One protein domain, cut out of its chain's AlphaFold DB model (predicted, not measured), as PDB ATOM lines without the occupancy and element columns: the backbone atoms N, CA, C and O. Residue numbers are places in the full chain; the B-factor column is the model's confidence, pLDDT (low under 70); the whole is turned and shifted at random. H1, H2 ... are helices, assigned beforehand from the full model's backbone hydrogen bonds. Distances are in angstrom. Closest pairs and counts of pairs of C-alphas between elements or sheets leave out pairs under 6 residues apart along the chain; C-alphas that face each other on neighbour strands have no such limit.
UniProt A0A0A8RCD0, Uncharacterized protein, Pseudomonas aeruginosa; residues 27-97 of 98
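What this domain is: This is residues 27 to 97 of the 98 residues of an uncharacterized protein of Pseudomonas aeruginosa (UniProt A0A0A8RCD0). A small cluster of helices: H4 and the long H5 form a hairpin, short H1 crosses H5, and the chain turns a corner from H2 to H3. The 71 printed residues hold five named helices, H1 to H5 in order, and no named strand, an all-helix class. The whole is compact and rounded, with a radius of gyration of the C-alphas of 11.1 A and spans of 30 by 26 by 23 A.

How they stand to each other: H1, residues 31 to 36, touches residues 86 to 93 of H5, residues 81 to 96, about perpendicular at 84 degrees; the closest C-alphas, His 33 and Ala 90, are 5.6 A apart. H2, residues 48 to 57, and H3, residues 62 to 68, only just touch, only at the corner, with 3 pairs of C-alphas within 8 A; the closest, Phe 55 and Trp 62, are 5.9 A apart. H4, residues 72 to 77, touches residues 83 to 87 of H5 in a helical hairpin, a shallow tilt of 24 degrees, opposite ways; the closest C-alphas, Leu 75 and Ala 83, are 5.2 A apart. Every O i to N i+4 pair is within hydrogen-bond range in H1, H2, H4 and H5, and 2 of 3 in H3.

Where its parts are: H1 begins at C-alpha 31 (263.531, 283.803, 230.795). H2 is 14.1 A long; H5, 22.5 A, ends at C-alpha 96 (264.637, 282.630, 248.216).

The domain as a whole: The printed part has no cut. The H1 to H2 link is long, 11 residues; pLDDT is under 70 at residues 40 to 44.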
ATOM      1  N   MET A  27     252.609 280.939 239.742       86.19
ATOM      2  CA  MET A  27     253.835 281.707 239.546       86.19
ATOM      3  C   MET A  27     254.133 281.956 238.056       86.19
ATOM      4  O   MET A  27     254.031 281.063 237.216       86.19
ATOM      5  N   ILE A  28     254.631 283.157 237.738       90.06
ATOM      6  CA  ILE A  28     255.178 283.466 236.412       90.06
ATOM      7  C   ILE A  28     256.631 283.000 236.301       90.06
ATOM      8  O   ILE A  28     257.546 283.518 236.950       90.06
ATOM      9  N   VAL A  29     256.865 282.047 235.406       90.69
ATOM     10  CA  VAL A  29     258.193 281.602 234.999       90.69
ATOM     11  C   VAL A  29     258.700 282.496 233.872       90.69
ATOM     12  O   VAL A  29     258.056 282.646 232.837       90.69
ATOM     13  N   THR A  30     259.886 283.077 234.046       91.56
ATOM     14  CA  THR A  30     260.482 284.003 233.078       91.56
ATOM     15  C   THR A  30     261.746 283.429 232.440       91.56
ATOM     16  O   THR A  30     262.310 282.419 232.873       91.56
ATOM     17  N   ALA A  31     262.247 284.119 231.412       88.12
ATOM     18  CA  ALA A  31     263.531 283.803 230.795       88.12
ATOM     19  C   ALA A  31     264.709 283.862 231.790       88.12
ATOM     20  O   ALA A  31     265.697 283.160 231.595       88.12
ATOM     21  N   GLN A  32     264.604 284.648 232.868       86.56
ATOM     22  CA  GLN A  32     265.619 284.706 233.922       86.56
ATOM     23  C   GLN A  32     265.785 283.333 234.591       86.56
ATOM     24  O   GLN A  32     266.905 282.823 234.643       86.56
ATOM     25  N   HIS A  33     264.678 282.695 234.990       87.62
ATOM     26  CA  HIS A  33     264.684 281.351 235.589       87.62
ATOM     27  C   HIS A  33     265.237 280.306 234.616       87.62
ATOM     28  O   HIS A  33     265.975 279.401 235.000       87.62
ATOM     29  N   LEU A  34     264.951 280.468 233.320       86.19
ATOM     30  CA  LEU A  34     265.485 279.597 232.272       86.19
ATOM     31  C   LEU A  34     267.019 279.665 232.170       86.19
ATOM     32  O   LEU A  34     267.651 278.690 231.761       86.19
ATOM     33  N   HIS A  35     267.627 280.792 232.535       83.31
ATOM     34  CA  HIS A  35     269.078 280.971 232.527       83.31
ATOM     35  C   HIS A  35     269.757 280.570 233.838       83.31
ATOM     36  O   HIS A  35     270.940 280.229 233.806       83.31
ATOM     37  N   THR A  36     269.040 280.590 234.963       84.19
ATOM     38  CA  THR A  36     269.593 280.232 236.278       84.19
ATOM     39  C   THR A  36     269.352 278.774 236.660       84.19
ATOM     40  O   THR A  36     270.093 278.247 237.490       84.19
ATOM     41  N   VAL A  37     268.404 278.087 236.008       84.50
ATOM     42  CA  VAL A  37     268.090 276.680 236.297       84.50
ATOM     43  C   VAL A  37     269.332 275.782 236.186       84.50
ATOM     44  O   VAL A  37     270.012 275.767 235.149       84.50
ATOM     45  N   PRO A  38     269.670 275.010 237.232       79.38
ATOM     46  CA  PRO A  38     270.795 274.094 237.183       79.38
ATOM     47  C   PRO A  38     270.472 272.942 236.231       79.38
ATOM     48  O   PRO A  38     269.461 272.252 236.373       79.38
ATOM     49  N   THR A  39     271.344 272.714 235.249       74.94
ATOM     50  CA  THR A  39     271.210 271.569 234.340       74.94
ATOM     51  C   THR A  39     272.081 270.402 234.804       74.94
ATOM     52  O   THR A  39     272.949 270.546 235.660       74.94
ATOM     53  N   TRP A  40     271.872 269.217 234.223       64.62
ATOM     54  CA  TRP A  40     272.665 268.014 234.522       64.62
ATOM     55  C   TRP A  40     274.111 268.077 233.991       64.62
ATOM     56  O   TRP A  40     274.891 267.148 234.196       64.62
ATOM     57  N   THR A  41     274.474 269.138 233.267       66.62
ATOM     58  CA  THR A  41     275.844 269.402 232.820       66.62
ATOM     59  C   THR A  41     276.465 270.526 233.654       66.62
ATOM     60  O   THR A  41     275.793 271.195 234.425       66.62
ATOM     61  N   THR A  42     277.762 270.792 233.484       66.12
ATOM     62  CA  THR A  42     278.466 271.869 234.209       66.12
ATOM     63  C   THR A  42     277.976 273.282 233.833       66.12
ATOM     64  O   THR A  42     278.405 274.267 234.428       66.12
ATOM     65  N   ARG A  43     277.090 273.404 232.832       66.19
ATOM     66  CA  ARG A  43     276.467 274.669 232.429       66.19
ATOM     67  C   ARG A  43     275.191 274.944 233.221       66.19
ATOM     68  O   ARG A  43     274.351 274.068 233.401       66.19
ATOM     69  N   GLN A  44     275.040 276.196 233.622       69.50
ATOM     70  CA  GLN A  44     273.815 276.731 234.206       69.50
ATOM     71  C   GLN A  44     272.910 277.248 233.078       69.50
ATOM     72  O   GLN A  44     273.408 277.813 232.099       69.50
ATOM     73  N   GLY A  45     271.606 277.016 233.207       78.31
ATOM     74  CA  GLY A  45     270.580 277.465 232.275       78.31
ATOM     75  C   GLY A  45     270.357 276.565 231.059       78.31
ATOM     76  O   GLY A  45     271.278 275.940 230.519       78.31
ATOM     77  N   TYR A  46     269.116 276.537 230.572       79.81
ATOM     78  CA  TYR A  46     268.801 275.912 229.291       79.81
ATOM     79  C   TYR A  46     269.270 276.788 228.127       79.81
ATOM     80  O   TYR A  46     269.045 277.997 228.076       79.81
ATOM     81  N   CYS A  47     269.886 276.163 227.123       79.50
ATOM     82  CA  CYS A  47     270.221 276.849 225.880       79.50
ATOM     83  C   CYS A  47     268.938 277.315 225.168       79.50
ATOM     84  O   CYS A  47     268.022 276.514 224.968       79.50
ATOM     85  N   HIS A  48     268.923 278.549 224.643       80.88
ATOM     86  CA  HIS A  48     267.790 279.091 223.870       80.88
ATOM     87  C   HIS A  48     267.319 278.172 222.739       80.88
ATOM     88  O   HIS A  48     266.138 278.145 222.411       80.88
ATOM     89  N   ARG A  49     268.233 277.398 222.136       85.19
ATOM     90  CA  ARG A  49     267.893 276.426 221.092       85.19
ATOM     91  C   ARG A  49     266.956 275.333 221.608       85.19
ATOM     92  O   ARG A  49     265.988 275.017 220.932       85.19
ATOM     93  N   GLN A  50     267.255 274.770 222.777       83.19
ATOM     94  CA  GLN A  50     266.479 273.682 223.368       83.19
ATOM     95  C   GLN A  50     265.158 274.193 223.936       83.19
ATOM     96  O   GLN A  50     264.127 273.574 223.699       83.19
ATOM     97  N   ALA A  51     265.180 275.358 224.589       84.94
ATOM     98  CA  ALA A  51     263.965 276.022 225.041       84.94
ATOM     99  C   ALA A  51     263.036 276.313 223.852       84.94
ATOM    100  O   ALA A  51     261.913 275.833 223.811       84.94
ATOM    101  N   ARG A  52     263.524 276.976 222.798       87.75
ATOM    102  CA  ARG A  52     262.712 277.259 221.603       87.75
ATOM    103  C   ARG A  52     262.125 275.999 220.957       87.75
ATOM    104  O   ARG A  52     261.007 276.047 220.453       87.75
ATOM    105  N   ASP A  53     262.873 274.898 220.937       89.25
ATOM    106  CA  ASP A  53     262.394 273.625 220.394       89.25
ATOM    107  C   ASP A  53     261.280 273.016 221.264       89.25
ATOM    108  O   ASP A  53     260.263 272.585 220.724       89.25
ATOM    109  N   PHE A  54     261.416 273.078 222.594       88.06
ATOM    110  CA  PHE A  54     260.360 272.728 223.551       88.06
ATOM    111  C   PHE A  54     259.096 273.573 223.321       88.06
ATOM    112  O   PHE A  54     258.043 273.019 223.013       88.06
ATOM    113  N   PHE A  55     259.208 274.905 223.338       89.06
ATOM    114  CA  PHE A  55     258.065 275.801 223.120       89.06
ATOM    115  C   PHE A  55     257.367 275.504 221.783       89.06
ATOM    116  O   PHE A  55     256.146 275.375 221.726       89.06
ATOM    117  N   LYS A  56     258.136 275.270 220.710       90.25
ATOM    118  CA  LYS A  56     257.583 274.900 219.402       90.25
ATOM    119  C   LYS A  56     256.860 273.547 219.413       90.25
ATOM    120  O   LYS A  56     255.830 273.427 218.754       90.25
ATOM    121  N   ARG A  57     257.385 272.534 220.114       89.38
ATOM    122  CA  ARG A  57     256.743 271.209 220.219       89.38
ATOM    123  C   ARG A  57     255.398 271.266 220.933       89.38
ATOM    124  O   ARG A  57     254.501 270.516 220.564       89.38
ATOM    125  N   HIS A  58     255.266 272.156 221.908       87.62
ATOM    126  CA  HIS A  58     254.064 272.284 222.730       87.62
ATOM    127  C   HIS A  58     253.118 273.399 222.270       87.62
ATOM    128  O   HIS A  58     252.096 273.631 222.900       87.62
ATOM    129  N   GLY A  59     253.431 274.070 221.155       87.44
ATOM    130  CA  GLY A  59     252.602 275.150 220.616       87.44
ATOM    131  C   GLY A  59     252.613 276.421 221.470       87.44
ATOM    132  O   GLY A  59     251.692 277.223 221.371       87.44
ATOM    133  N   LEU A  60     253.642 276.600 222.300       88.00
ATOM    134  CA  LEU A  60     253.812 277.753 223.175       88.00
ATOM    135  C   LEU A  60     254.593 278.871 222.470       88.00
ATOM    136  O   LEU A  60     255.520 278.632 221.686       88.00
ATOM    137  N   ASP A  61     254.254 280.115 222.797       88.62
ATOM    138  CA  ASP A  61     254.821 281.294 222.147       88.62
ATOM    139  C   ASP A  61     256.143 281.729 222.800       88.62
ATOM    140  O   ASP A  61     256.183 282.450 223.798       88.62
ATOM    141  N   TRP A  62     257.264 281.316 222.200       86.94
ATOM    142  CA  TRP A  62     258.613 281.655 222.680       86.94
ATOM    143  C   TRP A  62     258.842 283.170 222.820       86.94
ATOM    144  O   TRP A  62     259.498 283.629 223.751       86.94
ATOM    145  N   MET A  63     258.306 283.966 221.890       88.56
ATOM    146  CA  MET A  63     258.482 285.419 221.916       88.56
ATOM    147  C   MET A  63     257.654 286.090 223.015       88.56
ATOM    148  O   MET A  63     258.093 287.114 223.532       88.56
ATOM    149  N   ALA A  64     256.478 285.550 223.354       88.56
ATOM    150  CA  ALA A  64     255.685 286.035 224.482       88.56
ATOM    151  C   ALA A  64     256.381 285.692 225.804       88.56
ATOM    152  O   ALA A  64     256.595 286.577 226.625       88.56
ATOM    153  N   PHE A  65     256.879 284.458 225.931       89.06
ATOM    154  CA  PHE A  65     257.639 284.015 227.100       89.06
ATOM    155  C   PHE A  65     258.856 284.898 227.411       89.06
ATOM    156  O   PHE A  65     259.120 285.212 228.567       89.06
ATOM    157  N   LEU A  66     259.603 285.337 226.392       87.88
ATOM    158  CA  LEU A  66     260.765 286.208 226.602       87.88
ATOM    159  C   LEU A  66     260.410 287.616 227.109       87.88
ATOM    160  O   LEU A  66     261.275 288.263 227.695       87.88
ATOM    161  N   ARG A  67     259.200 288.112 226.834       87.81
ATOM    162  CA  ARG A  67     258.771 289.463 227.230       87.81
ATOM    163  C   ARG A  67     258.032 289.466 228.559       87.81
ATOM    164  O   ARG A  67     258.350 290.280 229.414       87.81
ATOM    165  N   ASP A  68     257.069 288.563 228.691       87.00
ATOM    166  CA  ASP A  68     256.077 288.573 229.765       87.00
ATOM    167  C   ASP A  68     256.226 287.360 230.707       87.00
ATOM    168  O   ASP A  68     255.754 287.394 231.837       87.00
ATOM    169  N   GLY A  69     256.936 286.308 230.281       90.00
ATOM    170  CA  GLY A  69     256.976 285.019 230.974       90.00
ATOM    171  C   GLY A  69     255.798 284.117 230.603       90.00
ATOM    172  O   GLY A  69     255.076 284.370 229.637       90.00
ATOM    173  N   ILE A  70     255.648 283.013 231.329       91.44
ATOM    174  CA  ILE A  70     254.524 282.082 231.204       91.44
ATOM    175  C   ILE A  70     254.166 281.529 232.580       91.44
ATOM    176  O   ILE A  70     255.034 281.408 233.442       91.44
ATOM    177  N   GLU A  71     252.903 281.190 232.783       91.12
ATOM    178  CA  GLU A  71     252.434 280.565 234.017       91.12
ATOM    179  C   GLU A  71     253.088 279.191 234.220       91.12
ATOM    180  O   GLU A  71     253.269 278.415 233.272       91.12
ATOM    181  N   ALA A  72     253.448 278.895 235.467       90.38
ATOM    182  CA  ALA A  72     254.006 277.612 235.860       90.38
ATOM    183  C   ALA A  72     253.024 276.464 235.583       90.38
ATOM    184  O   ALA A  72     253.463 275.432 235.078       90.38
ATOM    185  N   ASP A  73     251.719 276.661 235.796       88.88
ATOM    186  CA  ASP A  73     250.668 275.696 235.433       88.88
ATOM    187  C   ASP A  73     250.782 275.240 233.971       88.88
ATOM    188  O   ASP A  73     250.824 274.045 233.688       88.88
ATOM    189  N   VAL A  74     250.965 276.179 233.035       89.44
ATOM    190  CA  VAL A  74     251.091 275.857 231.604       89.44
ATOM    191  C   VAL A  74     252.316 274.979 231.344       89.44
ATOM    192  O   VAL A  74     252.267 274.074 230.510       89.44
ATOM    193  N   LEU A  75     253.410 275.210 232.073       88.31
ATOM    194  CA  LEU A  75     254.620 274.396 231.992       88.31
ATOM    195  C   LEU A  75     254.427 273.011 232.632       88.31
ATOM    196  O   LEU A  75     254.857 272.015 232.041       88.31
ATOM    197  N   VAL A  76     253.750 272.917 233.776       88.69
ATOM    198  CA  VAL A  76     253.435 271.645 234.450       88.69
ATOM    199  C   VAL A  76     252.471 270.802 233.614       88.69
ATOM    200  O   VAL A  76     252.716 269.608 233.418       88.69
ATOM    201  N   ALA A  77     251.446 271.420 233.023       88.00
ATOM    202  CA  ALA A  77     250.472 270.782 232.137       88.00
ATOM    203  C   ALA A  77     251.129 270.139 230.905       88.00
ATOM    204  O   ALA A  77     250.621 269.157 230.358       88.00
ATOM    205  N   THR A  78     252.292 270.649 230.488       87.50
ATOM    206  CA  THR A  78     253.093 270.034 229.427       87.50
ATOM    207  C   THR A  78     253.608 268.633 229.775       87.50
ATOM    208  O   THR A  78     253.870 267.842 228.867       87.50
ATOM    209  N   GLY A  79     253.803 268.332 231.067       85.06
ATOM    210  CA  GLY A  79     254.314 267.050 231.564       85.06
ATOM    211  C   GLY A  79     255.767 266.733 231.182       85.06
ATOM    212  O   GLY A  79     256.215 265.597 231.336       85.06
ATOM    213  N   ASP A  80     256.511 267.707 230.654       87.06
ATOM    214  CA  ASP A  80     257.898 267.517 230.229       87.06
ATOM    215  C   ASP A  80     258.847 267.691 231.419       87.06
ATOM    216  O   ASP A  80     258.747 268.652 232.183       87.06
ATOM    217  N   ALA A  81     259.819 266.789 231.557       85.69
ATOM    218  CA  ALA A  81     260.793 266.837 232.647       85.69
ATOM    219  C   ALA A  81     261.586 268.158 232.684       85.69
ATOM    220  O   ALA A  81     262.008 268.599 233.752       85.69
ATOM    221  N   LEU A  82     261.786 268.795 231.528       83.50
ATOM    222  CA  LEU A  82     262.478 270.076 231.405       83.50
ATOM    223  C   LEU A  82     261.616 271.227 231.947       83.50
ATOM    224  O   LEU A  82     262.125 272.117 232.624       83.50
ATOM    225  N   ALA A  83     260.309 271.175 231.688       87.75
ATOM    226  CA  ALA A  83     259.342 272.153 232.168       87.75
ATOM    227  C   ALA A  83     259.139 272.041 233.683       87.75
ATOM    228  O   ALA A  83     259.230 273.044 234.385       87.75
ATOM    229  N   LEU A  84     258.979 270.815 234.194       88.19
ATOM    230  CA  LEU A  84     258.863 270.554 235.630       88.19
ATOM    231  C   LEU A  84     260.086 271.077 236.386       88.19
ATOM    232  O   LEU A  84     259.947 271.827 237.346       88.19
ATOM    233  N   LYS A  85     261.296 270.775 235.895       88.56
ATOM    234  CA  LYS A  85     262.531 271.234 236.538       88.56
ATOM    235  C   LYS A  85     262.670 272.756 236.546       88.56
ATOM    236  O   LYS A  85     263.215 273.323 237.492       88.56
ATOM    237  N   LEU A  86     262.199 273.408 235.484       88.25
ATOM    238  CA  LEU A  86     262.184 274.860 235.388       88.25
ATOM    239  C   LEU A  86     261.233 275.483 236.414       88.25
ATOM    240  O   LEU A  86     261.610 276.461 237.054       88.25
ATOM    241  N   VAL A  87     260.035 274.914 236.573       90.38
ATOM    242  CA  VAL A  87     259.035 275.366 237.551       90.38
ATOM    243  C   VAL A  87     259.547 275.175 238.977       90.38
ATOM    244  O   VAL A  87     259.508 276.123 239.752       90.38
ATOM    245  N   GLU A  88     260.124 274.012 239.296       89.06
ATOM    246  CA  GLU A  88     260.743 273.763 240.608       89.06
ATOM    247  C   GLU A  88     261.814 274.813 240.940       89.06
ATOM    248  O   GLU A  88     261.847 275.362 242.040       89.06
ATOM    249  N   HIS A  89     262.697 275.110 239.980       89.44
ATOM    250  CA  HIS A  89     263.751 276.107 240.172       89.44
ATOM    251  C   HIS A  89     263.185 277.517 240.334       89.44
ATOM    252  O   HIS A  89     263.639 278.269 241.190       89.44
ATOM    253  N   ALA A  90     262.186 277.874 239.530       89.75
ATOM    254  CA  ALA A  90     261.525 279.168 239.619       89.75
ATOM    255  C   ALA A  90     260.853 279.358 240.992       89.75
ATOM    256  O   ALA A  90     261.066 280.387 241.632       89.75
ATOM    257  N   CYS A  91     260.135 278.341 241.479       86.56
ATOM    258  CA  CYS A  91     259.544 278.338 242.817       86.56
ATOM    259  C   CYS A  91     260.621 278.539 243.895       86.56
ATOM    260  O   CYS A  91     260.471 279.379 244.782       86.56
ATOM    261  N   GLN A  92     261.753 277.841 243.769       85.56
ATOM    262  CA  GLN A  92     262.863 277.967 244.706       85.56
ATOM    263  C   GLN A  92     263.479 279.376 244.722       85.56
ATOM    264  O   GLN A  92     263.794 279.869 245.802       85.56
ATOM    265  N   GLU A  93     263.645 280.020 243.564       85.56
ATOM    266  CA  GLU A  93     264.192 281.386 243.467       85.56
ATOM    267  C   GLU A  93     263.223 282.418 244.063       85.56
ATOM    268  O   GLU A  93     263.649 283.307 244.800       85.56
ATOM    269  N   VAL A  94     261.913 282.262 243.833       83.06
ATOM    270  CA  VAL A  94     260.896 283.127 244.457       83.06
ATOM    271  C   VAL A  94     260.822 282.917 245.962       83.06
ATOM    272  O   VAL A  94     260.715 283.893 246.704       83.06
ATOM    273  N   ALA A  95     260.929 281.672 246.431       79.19
ATOM    274  CA  ALA A  95     260.995 281.368 247.857       79.19
ATOM    275  C   ALA A  95     262.267 281.936 248.517       79.19
ATOM    276  O   ALA A  95     262.217 282.361 249.671       79.19
ATOM    277  N   ASP A  96     263.386 281.981 247.786       79.69
ATOM    278  CA  ASP A  96     264.637 282.630 248.216       79.69
ATOM    279  C   ASP A  96     264.554 284.172 248.154       79.69
ATOM    280  O   ASP A  96     265.402 284.870 248.712       79.69
ATOM    281  N   GLY A  97     263.499 284.724 247.537       70.94
ATOM    282  CA  GLY A  97     263.242 286.161 247.429       70.94
ATOM    283  C   GLY A  97     264.077 286.865 246.357       70.94
ATOM    284  O   GLY A  97     264.402 288.046 246.522       70.94
TER     285      GLY A  97